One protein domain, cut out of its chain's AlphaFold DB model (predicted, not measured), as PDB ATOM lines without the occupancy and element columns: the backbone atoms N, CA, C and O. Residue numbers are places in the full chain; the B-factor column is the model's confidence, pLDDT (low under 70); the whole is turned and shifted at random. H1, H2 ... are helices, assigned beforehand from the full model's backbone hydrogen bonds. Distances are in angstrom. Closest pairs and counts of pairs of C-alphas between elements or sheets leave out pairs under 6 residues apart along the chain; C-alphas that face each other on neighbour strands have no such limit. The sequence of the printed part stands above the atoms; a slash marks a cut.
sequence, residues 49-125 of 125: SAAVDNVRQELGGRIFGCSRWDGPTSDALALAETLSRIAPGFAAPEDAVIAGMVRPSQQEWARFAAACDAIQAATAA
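This is residues 49 to 125 of the 125 residues of an uncharacterized protein of Mycobacterium sp. ITM-2017-0098 (UniProt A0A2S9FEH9). The chain makes one long, narrow loop: it goes out along H1 and then H2, placed nearly end to end, turns round at residues 87 to 93, and comes back through short H3 and long H4, which folds back beside the first part of H1. Both printed ends lie at one end of this rod and the turn at the other, with few contacts between the two runs. The printed part has 77 residues with four named helices, H1 to H4 in order, and no named strand; its class is all helix. It is only just loose, close to extended, with a radius of gyration of the C-alphas of 16.8 A and spans of 59 by 23 by 11 A.

Find C-alpha 49 at (-35.707, -24.030, -43.608); from there H1, residues 49 to 64, runs 22.0 A. H2, residues 72 to 86, begins at C-alpha 72 at (-55.626, -35.064, -31.292) and runs 21.4 A. Next come H3, residues 94 to 99, and H4, residues 106 to 124, which runs 27.0 A to C-alpha 124 at (-28.139, -23.733, -46.517).

Look at Arg 62 and Pro 72: their C-alphas, 7.1 A apart, are the closest of H1 and H2, which only just touch, with 3 pairs of C-alphas within 8 A. H2 and H3 form a helical hairpin and touch, at a steep tilt of 44 degrees, opposite ways; their closest C-alphas, of Thr 73 and Ile 98, are 6.6 A apart. H4 touches H1 at residues 49 to 56 of H1 alone, at a shallow tilt of 15 degrees, opposite ways; the closest C-alphas, of Ser 49 and Gln 120, are 5.1 A apart. H1 and H3, H2 and H4, and H3 and H4 are apart. In H1, H2, H3 and H4 every O i to N i+4 pair is within hydrogen-bond range.

The C-alphas of Gly 89 and Ala 125, the two farthest apart, are 59.6 A apart. The printed part has no cut, and its three links are short. Look for pLDDT under 70 at residues 65 to 71 and 124 to 125.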
ATOM      1  N   SER A  49     -36.416 -23.343 -44.695       86.19
ATOM      2  CA  SER A  49     -35.707 -24.030 -43.608       86.19
ATOM      3  C   SER A  49     -36.423 -23.826 -42.271       86.19
ATOM      4  O   SER A  49     -36.822 -24.790 -41.619       86.19
ATOM      5  N   ALA A  50     -36.712 -22.566 -41.926       85.31
ATOM      6  CA  ALA A  50     -37.449 -22.231 -40.709       85.31
ATOM      7  C   ALA A  50     -38.885 -22.785 -40.724       85.31
ATOM      8  O   ALA A  50     -39.397 -23.198 -39.685       85.31
ATOM      9  N   ALA A  51     -39.535 -22.825 -41.891       85.88
ATOM     10  CA  ALA A  51     -40.863 -23.413 -42.033       85.88
ATOM     11  C   ALA A  51     -40.849 -24.931 -41.772       85.88
ATOM     12  O   ALA A  51     -41.714 -25.434 -41.057       85.88
ATOM     13  N   VAL A  52     -39.856 -25.654 -42.300       88.69
ATOM     14  CA  VAL A  52     -39.682 -27.098 -42.074       88.69
ATOM     15  C   VAL A  52     -39.382 -27.401 -40.606       88.69
ATOM     16  O   VAL A  52     -39.980 -28.324 -40.051       88.69
ATOM     17  N   ASP A  53     -38.526 -26.607 -39.959       90.50
ATOM     18  CA  ASP A  53     -38.263 -26.730 -38.520       90.50
ATOM     19  C   ASP A  53     -39.521 -26.533 -37.683       90.50
ATOM     20  O   ASP A  53     -39.818 -27.344 -36.803       90.50
ATOM     21  N   ASN A  54     -40.292 -25.491 -37.998       87.69
ATOM     22  CA  ASN A  54     -41.535 -25.202 -37.302       87.69
ATOM     23  C   ASN A  54     -42.527 -26.368 -37.442       87.69
ATOM     24  O   ASN A  54     -43.057 -26.856 -36.448       87.69
ATOM     25  N   VAL A  55     -42.716 -26.894 -38.657       88.69
ATOM     26  CA  VAL A  55     -43.585 -28.060 -38.894       88.69
ATOM     27  C   VAL A  55     -43.098 -29.290 -38.124       88.69
ATOM     28  O   VAL A  55     -43.908 -29.989 -37.513       88.69
ATOM     29  N   ARG A  56     -41.787 -29.563 -38.109       91.12
ATOM     30  CA  ARG A  56     -41.204 -30.684 -37.356       91.12
ATOM     31  C   ARG A  56     -41.467 -30.550 -35.856       91.12
ATOM     32  O   ARG A  56     -41.839 -31.537 -35.219       91.12
ATOM     33  N   GLN A  57     -41.278 -29.355 -35.298       88.31
ATOM     34  CA  GLN A  57     -41.497 -29.074 -33.881       88.31
ATOM     35  C   GLN A  57     -42.979 -29.199 -33.507       88.31
ATOM     36  O   GLN A  57     -43.304 -29.898 -32.548       88.31
ATOM     37  N   GLU A  58     -43.867 -28.582 -34.286       85.31
ATOM     38  CA  GLU A  58     -45.316 -28.614 -34.066       85.31
ATOM     39  C   GLU A  58     -45.867 -30.040 -34.170       85.31
ATOM     40  O   GLU A  58     -46.552 -30.516 -33.263       85.31
ATOM     41  N   LEU A  59     -45.511 -30.789 -35.221       84.88
ATOM     42  CA  LEU A  59     -45.918 -32.192 -35.350       84.88
ATOM     43  C   LEU A  59     -45.348 -33.053 -34.222       84.88
ATOM     44  O   LEU A  59     -46.065 -33.889 -33.675       84.88
ATOM     45  N   GLY A  60     -44.093 -32.827 -33.825       84.75
ATOM     46  CA  GLY A  60     -43.493 -33.512 -32.683       84.75
ATOM     47  C   GLY A  60     -44.268 -33.252 -31.388       84.75
ATOM     48  O   GLY A  60     -44.584 -34.189 -30.655       84.75
ATOM     49  N   GLY A  61     -44.646 -31.996 -31.142       81.12
ATOM     50  CA  GLY A  61     -45.471 -31.594 -30.005       81.12
ATOM     51  C   GLY A  61     -46.872 -32.206 -30.029       81.12
ATOM     52  O   GLY A  61     -47.349 -32.652 -28.990       81.12
ATOM     53  N   ARG A  62     -47.511 -32.296 -31.201       76.81
ATOM     54  CA  ARG A  62     -48.862 -32.870 -31.355       76.81
ATOM     55  C   ARG A  62     -48.891 -34.394 -31.237       76.81
ATOM     56  O   ARG A  62     -49.863 -34.939 -30.724       76.81
ATOM     57  N   ILE A  63     -47.855 -35.078 -31.725       79.12
ATOM     58  CA  ILE A  63     -47.777 -36.548 -31.749       79.12
ATOM     59  C   ILE A  63     -47.226 -37.099 -30.427       79.12
ATOM     60  O   ILE A  63     -47.721 -38.111 -29.924       79.12
ATOM     61  N   PHE A  64     -46.188 -36.463 -29.875       78.75
ATOM     62  CA  PHE A  64     -45.446 -36.975 -28.717       78.75
ATOM     63  C   PHE A  64     -45.572 -36.110 -27.462       78.75
ATOM     64  O   PHE A  64     -45.248 -36.585 -26.374       78.75
ATOM     65  N   GLY A  65     -46.020 -34.860 -27.580       68.75
ATOM     66  CA  GLY A  65     -46.237 -33.983 -26.436       68.75
ATOM     67  C   GLY A  65     -47.611 -34.179 -25.791       68.75
ATOM     68  O   GLY A  65     -48.593 -34.510 -26.448       68.75
ATOM     69  N   CYS A  66     -47.692 -33.898 -24.489       53.28
ATOM     70  CA  CYS A  66     -48.955 -33.761 -23.743       53.28
ATOM     71  C   CYS A  66     -49.464 -32.301 -23.726       53.28
ATOM     72  O   CYS A  66     -50.210 -31.902 -22.832       53.28
ATOM     73  N   SER A  67     -48.982 -31.465 -24.652       54.78
ATOM     74  CA  SER A  67     -49.253 -30.024 -24.679       54.78
ATOM     75  C   SER A  67     -50.714 -29.730 -25.042       54.78
ATOM     76  O   SER A  67     -51.271 -30.299 -25.976       54.78
ATOM     77  N   ARG A  68     -51.317 -28.836 -24.256       52.88
ATOM     78  CA  ARG A  68     -52.729 -28.806 -23.833       52.88
ATOM     79  C   ARG A  68     -53.732 -28.086 -24.743       52.88
ATOM     80  O   ARG A  68     -54.852 -27.879 -24.289       52.88
ATOM     81  N   TRP A  69     -53.353 -27.642 -25.943       52.78
ATOM     82  CA  TRP A  69     -54.203 -26.677 -26.658       52.78
ATOM     83  C   TRP A  69     -54.739 -27.084 -28.031       52.78
ATOM     84  O   TRP A  69     -55.893 -26.760 -28.247       52.78
ATOM     85  N   ASP A  70     -54.049 -27.852 -28.886       59.50
ATOM     86  CA  ASP A  70     -54.581 -28.175 -30.236       59.50
ATOM     87  C   ASP A  70     -54.006 -29.491 -30.824       59.50
ATOM     88  O   ASP A  70     -53.461 -29.556 -31.936       59.50
ATOM     89  N   GLY A  71     -54.064 -30.575 -30.047       67.44
ATOM     90  CA  GLY A  71     -53.567 -31.897 -30.451       67.44
ATOM     91  C   GLY A  71     -54.652 -32.976 -30.390       67.44
ATOM     92  O   GLY A  71     -55.472 -32.935 -29.475       67.44
ATOM     93  N   PRO A  72     -54.622 -33.993 -31.273       72.31
ATOM     94  CA  PRO A  72     -55.626 -35.064 -31.292       72.31
ATOM     95  C   PRO A  72     -55.739 -35.803 -29.948       72.31
ATOM     96  O   PRO A  72     -56.826 -36.221 -29.557       72.31
ATOM     97  N   THR A  73     -54.639 -35.899 -29.195       75.88
ATOM     98  CA  THR A  73     -54.638 -36.419 -27.821       75.88
ATOM     99  C   THR A  73     -55.454 -35.535 -26.870       75.88
ATOM    100  O   THR A  73     -56.232 -36.050 -26.075       75.88
ATOM    101  N   SER A  74     -55.312 -34.209 -26.960       74.31
ATOM    102  CA  SER A  74     -56.066 -33.254 -26.137       74.31
ATOM    103  C   SER A  74     -57.561 -33.306 -26.458       74.31
ATOM    104  O   SER A  74     -58.380 -33.332 -25.541       74.31
ATOM    105  N   ASP A  75     -57.916 -33.406 -27.740       79.44
ATOM    106  CA  ASP A  75     -59.310 -33.527 -28.182       79.44
ATOM    107  C   ASP A  75     -59.946 -34.837 -27.699       79.44
ATOM    108  O   ASP A  75     -61.067 -34.844 -27.187       79.44
ATOM    109  N   ALA A  76     -59.214 -35.952 -27.801       82.06
ATOM    110  CA  ALA A  76     -59.678 -37.254 -27.332       82.06
ATOM    111  C   ALA A  76     -59.882 -37.281 -25.807       82.06
ATOM    112  O   ALA A  76     -60.879 -37.828 -25.331       82.06
ATOM    113  N   LEU A  77     -58.979 -36.660 -25.039       81.94
ATOM    114  CA  LEU A  77     -59.116 -36.540 -23.585       81.94
ATOM    115  C   LEU A  77     -60.289 -35.632 -23.193       81.94
ATOM    116  O   LEU A  77     -61.081 -36.005 -22.328       81.94
ATOM    117  N   ALA A  78     -60.469 -34.494 -23.870       82.88
ATOM    118  CA  ALA A  78     -61.604 -33.597 -23.640       82.88
ATOM    119  C   ALA A  78     -62.952 -34.273 -23.961       82.88
ATOM    120  O   ALA A  78     -63.947 -34.095 -23.243       82.88
ATOM    121  N   LEU A  79     -62.994 -35.093 -25.018       85.62
ATOM    122  CA  LEU A  79     -64.155 -35.917 -25.338       85.62
ATOM    123  C   LEU A  79     -64.408 -36.971 -24.249       85.62
ATOM    124  O   LEU A  79     -65.538 -37.084 -23.777       85.62
ATOM    125  N   ALA A  80     -63.379 -37.703 -23.811       85.50
ATOM    126  CA  ALA A  80     -63.496 -38.712 -22.756       85.50
ATOM    127  C   ALA A  80     -64.000 -38.116 -21.427       85.50
ATOM    128  O   ALA A  80     -64.882 -38.690 -20.781       85.50
ATOM    129  N   GLU A  81     -63.510 -36.934 -21.048       84.31
ATOM    130  CA  GLU A  81     -63.990 -36.182 -19.883       84.31
ATOM    131  C   GLU A  81     -65.467 -35.784 -20.039       84.31
ATOM    132  O   GLU A  81     -66.268 -35.890 -19.106       84.31
ATOM    133  N   THR A  82     -65.860 -35.342 -21.233       87.56
ATOM    134  CA  THR A  82     -67.254 -34.995 -21.538       87.56
ATOM    135  C   THR A  82     -68.172 -36.212 -21.449       87.56
ATOM    136  O   THR A  82     -69.224 -36.131 -20.815       87.56
ATOM    137  N   LEU A  83     -67.758 -37.354 -22.004       86.31
ATOM    138  CA  LEU A  83     -68.508 -38.609 -21.946       86.31
ATOM    139  C   LEU A  83     -68.656 -39.127 -20.510       86.31
ATOM    140  O   LEU A  83     -69.752 -39.525 -20.119       86.31
ATOM    141  N   SER A  84     -67.603 -39.039 -19.696       84.19
ATOM    142  CA  SER A  84     -67.629 -39.474 -18.289       84.19
ATOM    143  C   SER A  84     -68.635 -38.679 -17.441       84.19
ATOM    144  O   SER A  84     -69.235 -39.218 -16.514       84.19
ATOM    145  N   ARG A  85     -68.870 -37.399 -17.775       84.25
ATOM    146  CA  ARG A  85     -69.856 -36.545 -17.084       84.25
ATOM    147  C   ARG A  85     -71.306 -36.920 -17.391       84.25
ATOM    148  O   ARG A  85     -72.161 -36.755 -16.525       84.25
ATOM    149  N   ILE A  86     -71.589 -37.396 -18.603       89.88
ATOM    150  CA  ILE A  86     -72.954 -37.729 -19.049       89.88
ATOM    151  C   ILE A  86     -73.281 -39.223 -18.928       89.88
ATOM    152  O   ILE A  86     -74.452 -39.592 -18.876       89.88
ATOM    153  N   ALA A  87     -72.263 -40.080 -18.846       88.38
ATOM    154  CA  ALA A  87     -72.387 -41.519 -18.664       88.38
ATOM    155  C   ALA A  87     -71.441 -41.980 -17.535       88.38
ATOM    156  O   ALA A  87     -70.312 -42.369 -17.811       88.38
ATOM    157  N   PRO A  88     -71.889 -42.001 -16.264       76.31
ATOM    158  CA  PRO A  88     -71.032 -42.313 -15.108       76.31
ATOM    159  C   PRO A  88     -70.411 -43.722 -15.105       76.31
ATOM    160  O   PRO A  88     -69.502 -43.992 -14.328       76.31
ATOM    161  N   GLY A  89     -70.912 -44.635 -15.946       84.94
ATOM    162  CA  GLY A  89     -70.332 -45.967 -16.164       84.94
ATOM    163  C   GLY A  89     -69.275 -46.023 -17.274       84.94
ATOM    164  O   GLY A  89     -68.685 -47.078 -17.494       84.94
ATOM    165  N   PHE A  90     -69.046 -44.921 -17.991       84.25
ATOM    166  CA  PHE A  90     -67.998 -44.815 -18.995       84.25
ATOM    167  C   PHE A  90     -66.661 -44.535 -18.302       84.25
ATOM    168  O   PHE A  90     -66.469 -43.475 -17.711       84.25
ATOM    169  N   ALA A  91     -65.739 -45.495 -18.378       78.81
ATOM    170  CA  ALA A  91     -64.386 -45.368 -17.855       78.81
ATOM    171  C   ALA A  91     -63.390 -45.408 -19.018       78.81
ATOM    172  O   ALA A  91     -63.107 -46.471 -19.568       78.81
ATOM    173  N   ALA A  92     -62.860 -44.244 -19.382       80.94
ATOM    174  CA  ALA A  92     -61.754 -44.116 -20.323       80.94
ATOM    175  C   ALA A  92     -60.575 -43.470 -19.585       80.94
ATOM    176  O   ALA A  92     -60.458 -42.243 -19.587       80.94
ATOM    177  N   PRO A  93     -59.749 -44.267 -18.881       83.38
ATOM    178  CA  PRO A  93     -58.587 -43.723 -18.205       83.38
ATOM    179  C   PRO A  93     -57.610 -43.144 -19.239       83.38
ATOM    180  O   PRO A  93     -57.517 -43.610 -20.378       83.38
ATOM    181  N   GLU A  94     -56.937 -42.063 -18.851       81.69
ATOM    182  CA  GLU A  94     -56.104 -41.242 -19.738       81.69
ATOM    183  C   GLU A  94     -55.025 -42.066 -20.459       81.69
ATOM    184  O   GLU A  94     -54.812 -41.902 -21.659       81.69
ATOM    185  N   ASP A  95     -54.403 -43.014 -19.761       82.56
ATOM    186  CA  ASP A  95     -53.400 -43.929 -20.306       82.56
ATOM    187  C   ASP A  95     -53.951 -44.823 -21.427       82.56
ATOM    188  O   ASP A  95     -53.286 -45.004 -22.447       82.56
ATOM    189  N   ALA A  96     -55.180 -45.326 -21.288       83.12
ATOM    190  CA  ALA A  96     -55.843 -46.130 -22.311       83.12
ATOM    191  C   ALA A  96     -56.188 -45.303 -23.559       83.12
ATOM    192  O   ALA A  96     -56.006 -45.778 -24.682       83.12
ATOM    193  N   VAL A  97     -56.629 -44.052 -23.380       81.12
ATOM    194  CA  VAL A  97     -56.879 -43.119 -24.494       81.12
ATOM    195  C   VAL A  97     -55.575 -42.827 -25.238       81.12
ATOM    196  O   VAL A  97     -55.518 -42.937 -26.462       81.12
ATOM    197  N   ILE A  98     -54.506 -42.525 -24.501       79.50
ATOM    198  CA  ILE A  98     -53.170 -42.236 -25.035       79.50
ATOM    199  C   ILE A  98     -52.583 -43.447 -25.773       79.50
ATOM    200  O   ILE A  98     -51.984 -43.263 -26.838       79.50
ATOM    201  N   ALA A  99     -52.750 -44.658 -25.233       80.44
ATOM    202  CA  ALA A  99     -52.270 -45.909 -25.824       80.44
ATOM    203  C   ALA A  99     -53.045 -46.313 -27.088       80.44
ATOM    204  O   ALA A  99     -52.470 -46.925 -27.986       80.44
ATOM    205  N   GLY A 100     -54.329 -45.955 -27.174       80.31
ATOM    206  CA  GLY A 100     -55.164 -46.186 -28.355       80.31
ATOM    207  C   GLY A 100     -54.882 -45.239 -29.526       80.31
ATOM    208  O   GLY A 100     -55.391 -45.462 -30.624       80.31
ATOM    209  N   MET A 101     -54.082 -44.185 -29.326       80.88
ATOM    210  CA  MET A 101     -53.722 -43.264 -30.402       80.88
ATOM    211  C   MET A 101     -52.781 -43.937 -31.403       80.88
ATOM    212  O   MET A 101     -51.704 -44.414 -31.045       80.88
ATOM    213  N   VAL A 102     -53.151 -43.898 -32.682       82.81
ATOM    214  CA  VAL A 102     -52.253 -44.291 -33.771       82.81
ATOM    215  C   VAL A 102     -51.126 -43.263 -33.861       82.81
ATOM    216  O   VAL A 102     -51.371 -42.078 -34.078       82.81
ATOM    217  N   ARG A 103     -49.885 -43.722 -33.693       83.50
ATOM    218  CA  ARG A 103     -48.672 -42.899 -33.793       83.50
ATOM    219  C   ARG A 103     -47.731 -43.485 -34.838       83.50
ATOM    220  O   ARG A 103     -47.726 -44.704 -35.009       83.50
ATOM    221  N   PRO A 104     -46.897 -42.657 -35.491       86.62
ATOM    222  CA  PRO A 104     -45.788 -43.167 -36.279       86.62
ATOM    223  C   PRO A 104     -44.902 -44.067 -35.418       86.62
ATOM    224  O   PRO A 104     -44.578 -43.739 -34.272       86.62
ATOM    225  N   SER A 105     -44.464 -45.182 -35.987       89.62
ATOM    226  CA  SER A 105     -43.363 -45.959 -35.433       89.62
ATOM    227  C   SER A 105     -42.092 -45.109 -35.350       89.62
ATOM    228  O   SER A 105     -41.915 -44.123 -36.073       89.62
ATOM    229  N   GLN A 106     -41.146 -45.538 -34.516       89.81
ATOM    230  CA  GLN A 106     -39.841 -44.882 -34.409       89.81
ATOM    231  C   GLN A 106     -39.137 -44.773 -35.774       89.81
ATOM    232  O   GLN A 106     -38.493 -43.766 -36.061       89.81
ATOM    233  N   GLN A 107     -39.293 -45.781 -36.639       94.06
ATOM    234  CA  GLN A 107     -38.697 -45.791 -37.974       94.06
ATOM    235  C   GLN A 107     -39.395 -44.824 -38.942       94.06
ATOM    236  O   GLN A 107     -38.738 -44.208 -39.777       94.06
ATOM    237  N   GLU A 108     -40.719 -44.690 -38.870       92.56
ATOM    238  CA  GLU A 108     -41.464 -43.699 -39.661       92.56
ATOM    239  C   GLU A 108     -41.092 -42.277 -39.254       92.56
ATOM    240  O   GLU A 108     -40.799 -41.451 -40.118       92.56
ATOM    241  N   TRP A 109     -41.001 -42.017 -37.948       94.19
ATOM    242  CA  TRP A 109     -40.578 -40.716 -37.446       94.19
ATOM    243  C   TRP A 109     -39.132 -40.381 -37.829       94.19
ATOM    244  O   TRP A 109     -38.854 -39.269 -38.271       94.19
ATOM    245  N   ALA A 110     -38.212 -41.345 -37.731       94.19
ATOM    246  CA  ALA A 110     -36.822 -41.145 -38.136       94.19
ATOM    247  C   ALA A 110     -36.695 -40.809 -39.632       94.19
ATOM    248  O   ALA A 110     -35.914 -39.934 -40.000       94.19
ATOM    249  N   ARG A 111     -37.490 -41.460 -40.493       95.62
ATOM    250  CA  ARG A 111     -37.535 -41.147 -41.931       95.62
ATOM    251  C   ARG A 111     -38.039 -39.731 -42.193       95.62
ATOM    252  O   ARG A 111     -37.456 -39.030 -43.014       95.62
ATOM    253  N   PHE A 112     -39.087 -39.309 -41.490       93.25
ATOM    254  CA  PHE A 112     -39.591 -37.939 -41.563       93.25
ATOM    255  C   PHE A 112     -38.531 -36.920 -41.119       93.25
ATOM    256  O   PHE A 112     -38.228 -35.991 -41.862       93.25
ATOM    257  N   ALA A 113     -37.909 -37.134 -39.958       93.62
ATOM    258  CA  ALA A 113     -36.859 -36.265 -39.436       93.62
ATOM    259  C   ALA A 113     -35.673 -36.132 -40.408       93.62
ATOM    260  O   ALA A 113     -35.232 -35.021 -40.679       93.62
ATOM    261  N   ALA A 114     -35.221 -37.246 -40.993       94.25
ATOM    262  CA  ALA A 114     -34.146 -37.235 -41.983       94.25
ATOM    263  C   ALA A 114     -34.519 -36.456 -43.257       94.25
ATOM    264  O   ALA A 114     -33.666 -35.798 -43.851       94.25
ATOM    265  N   ALA A 115     -35.788 -36.500 -43.680       93.06
ATOM    266  CA  ALA A 115     -36.266 -35.694 -44.802       93.06
ATOM    267  C   ALA A 115     -36.264 -34.190 -44.470       93.06
ATOM    268  O   ALA A 115     -35.876 -33.389 -45.320       93.06
ATOM    269  N   CYS A 116     -36.633 -33.805 -43.241       91.94
ATOM    270  CA  CYS A 116     -36.499 -32.423 -42.771       91.94
ATOM    271  C   CYS A 116     -35.035 -31.962 -42.809       91.94
ATOM    272  O   CYS A 116     -34.742 -30.934 -43.418       91.94
ATOM    273  N   ASP A 117     -34.120 -32.760 -42.245       92.25
ATOM    274  CA  ASP A 117     -32.685 -32.450 -42.201       92.25
ATOM    275  C   ASP A 117     -32.101 -32.268 -43.619       92.25
ATOM    276  O   ASP A 117     -31.302 -31.362 -43.870       92.25
ATOM    277  N   ALA A 118     -32.533 -33.091 -44.583       90.31
ATOM    278  CA  ALA A 118     -32.095 -32.995 -45.976       90.31
ATOM    279  C   ALA A 118     -32.532 -31.684 -46.653       90.31
ATOM    280  O   ALA A 118     -31.747 -31.083 -47.388       90.31
ATOM    281  N   ILE A 119     -33.761 -31.220 -46.399       87.38
ATOM    282  CA  ILE A 119     -34.252 -29.941 -46.933       87.38
ATOM    283  C   ILE A 119     -33.466 -28.782 -46.320       87.38
ATOM    284  O   ILE A 119     -33.041 -27.887 -47.049       87.38
ATOM    285  N   GLN A 120     -33.207 -28.823 -45.012       84.56
ATOM    286  CA  GLN A 120     -32.409 -27.796 -44.342       84.56
ATOM    287  C   GLN A 120     -31.008 -27.692 -44.942       84.56
ATOM    288  O   GLN A 120     -30.571 -26.594 -45.290       84.56
ATOM    289  N   ALA A 121     -30.338 -28.833 -45.137       85.50
ATOM    290  CA  ALA A 121     -29.022 -28.887 -45.764       85.50
ATOM    291  C   ALA A 121     -29.038 -28.325 -47.196       85.50
ATOM    292  O   ALA A 121     -28.145 -27.567 -47.562       85.50
ATOM    293  N   ALA A 122     -30.069 -28.643 -47.986       85.31
ATOM    294  CA  ALA A 122     -30.217 -28.132 -49.348       85.31
ATOM    295  C   ALA A 122     -30.472 -26.615 -49.401       85.31
ATOM    296  O   ALA A 122     -30.047 -25.963 -50.345       85.31
ATOM    297  N   THR A 123     -31.152 -26.049 -48.400       79.50
ATOM    298  CA  THR A 123     -31.435 -24.603 -48.324       79.50
ATOM    299  C   THR A 123     -30.303 -23.763 -47.723       79.50
ATOM    300  O   THR A 123     -30.364 -22.538 -47.791       79.50
ATOM    301  N   ALA A 124     -29.301 -24.398 -47.109       69.00
ATOM    302  CA  ALA A 124     -28.139 -23.733 -46.517       69.00
ATOM    303  C   ALA A 124     -26.919 -23.654 -47.460       69.00
ATOM    304  O   ALA A 124     -25.955 -22.963 -47.130       69.00
ATOM    305  N   ALA A 125     -26.951 -24.380 -48.584       55.50
ATOM    306  CA  ALA A 125     -25.920 -24.409 -49.627       55.50
ATOM    307  C   ALA A 125     -26.187 -23.365 -50.722       55.50
ATOM    308  O   ALA A 125     -25.191 -22.842 -51.271       55.50
TER     309      ALA A 125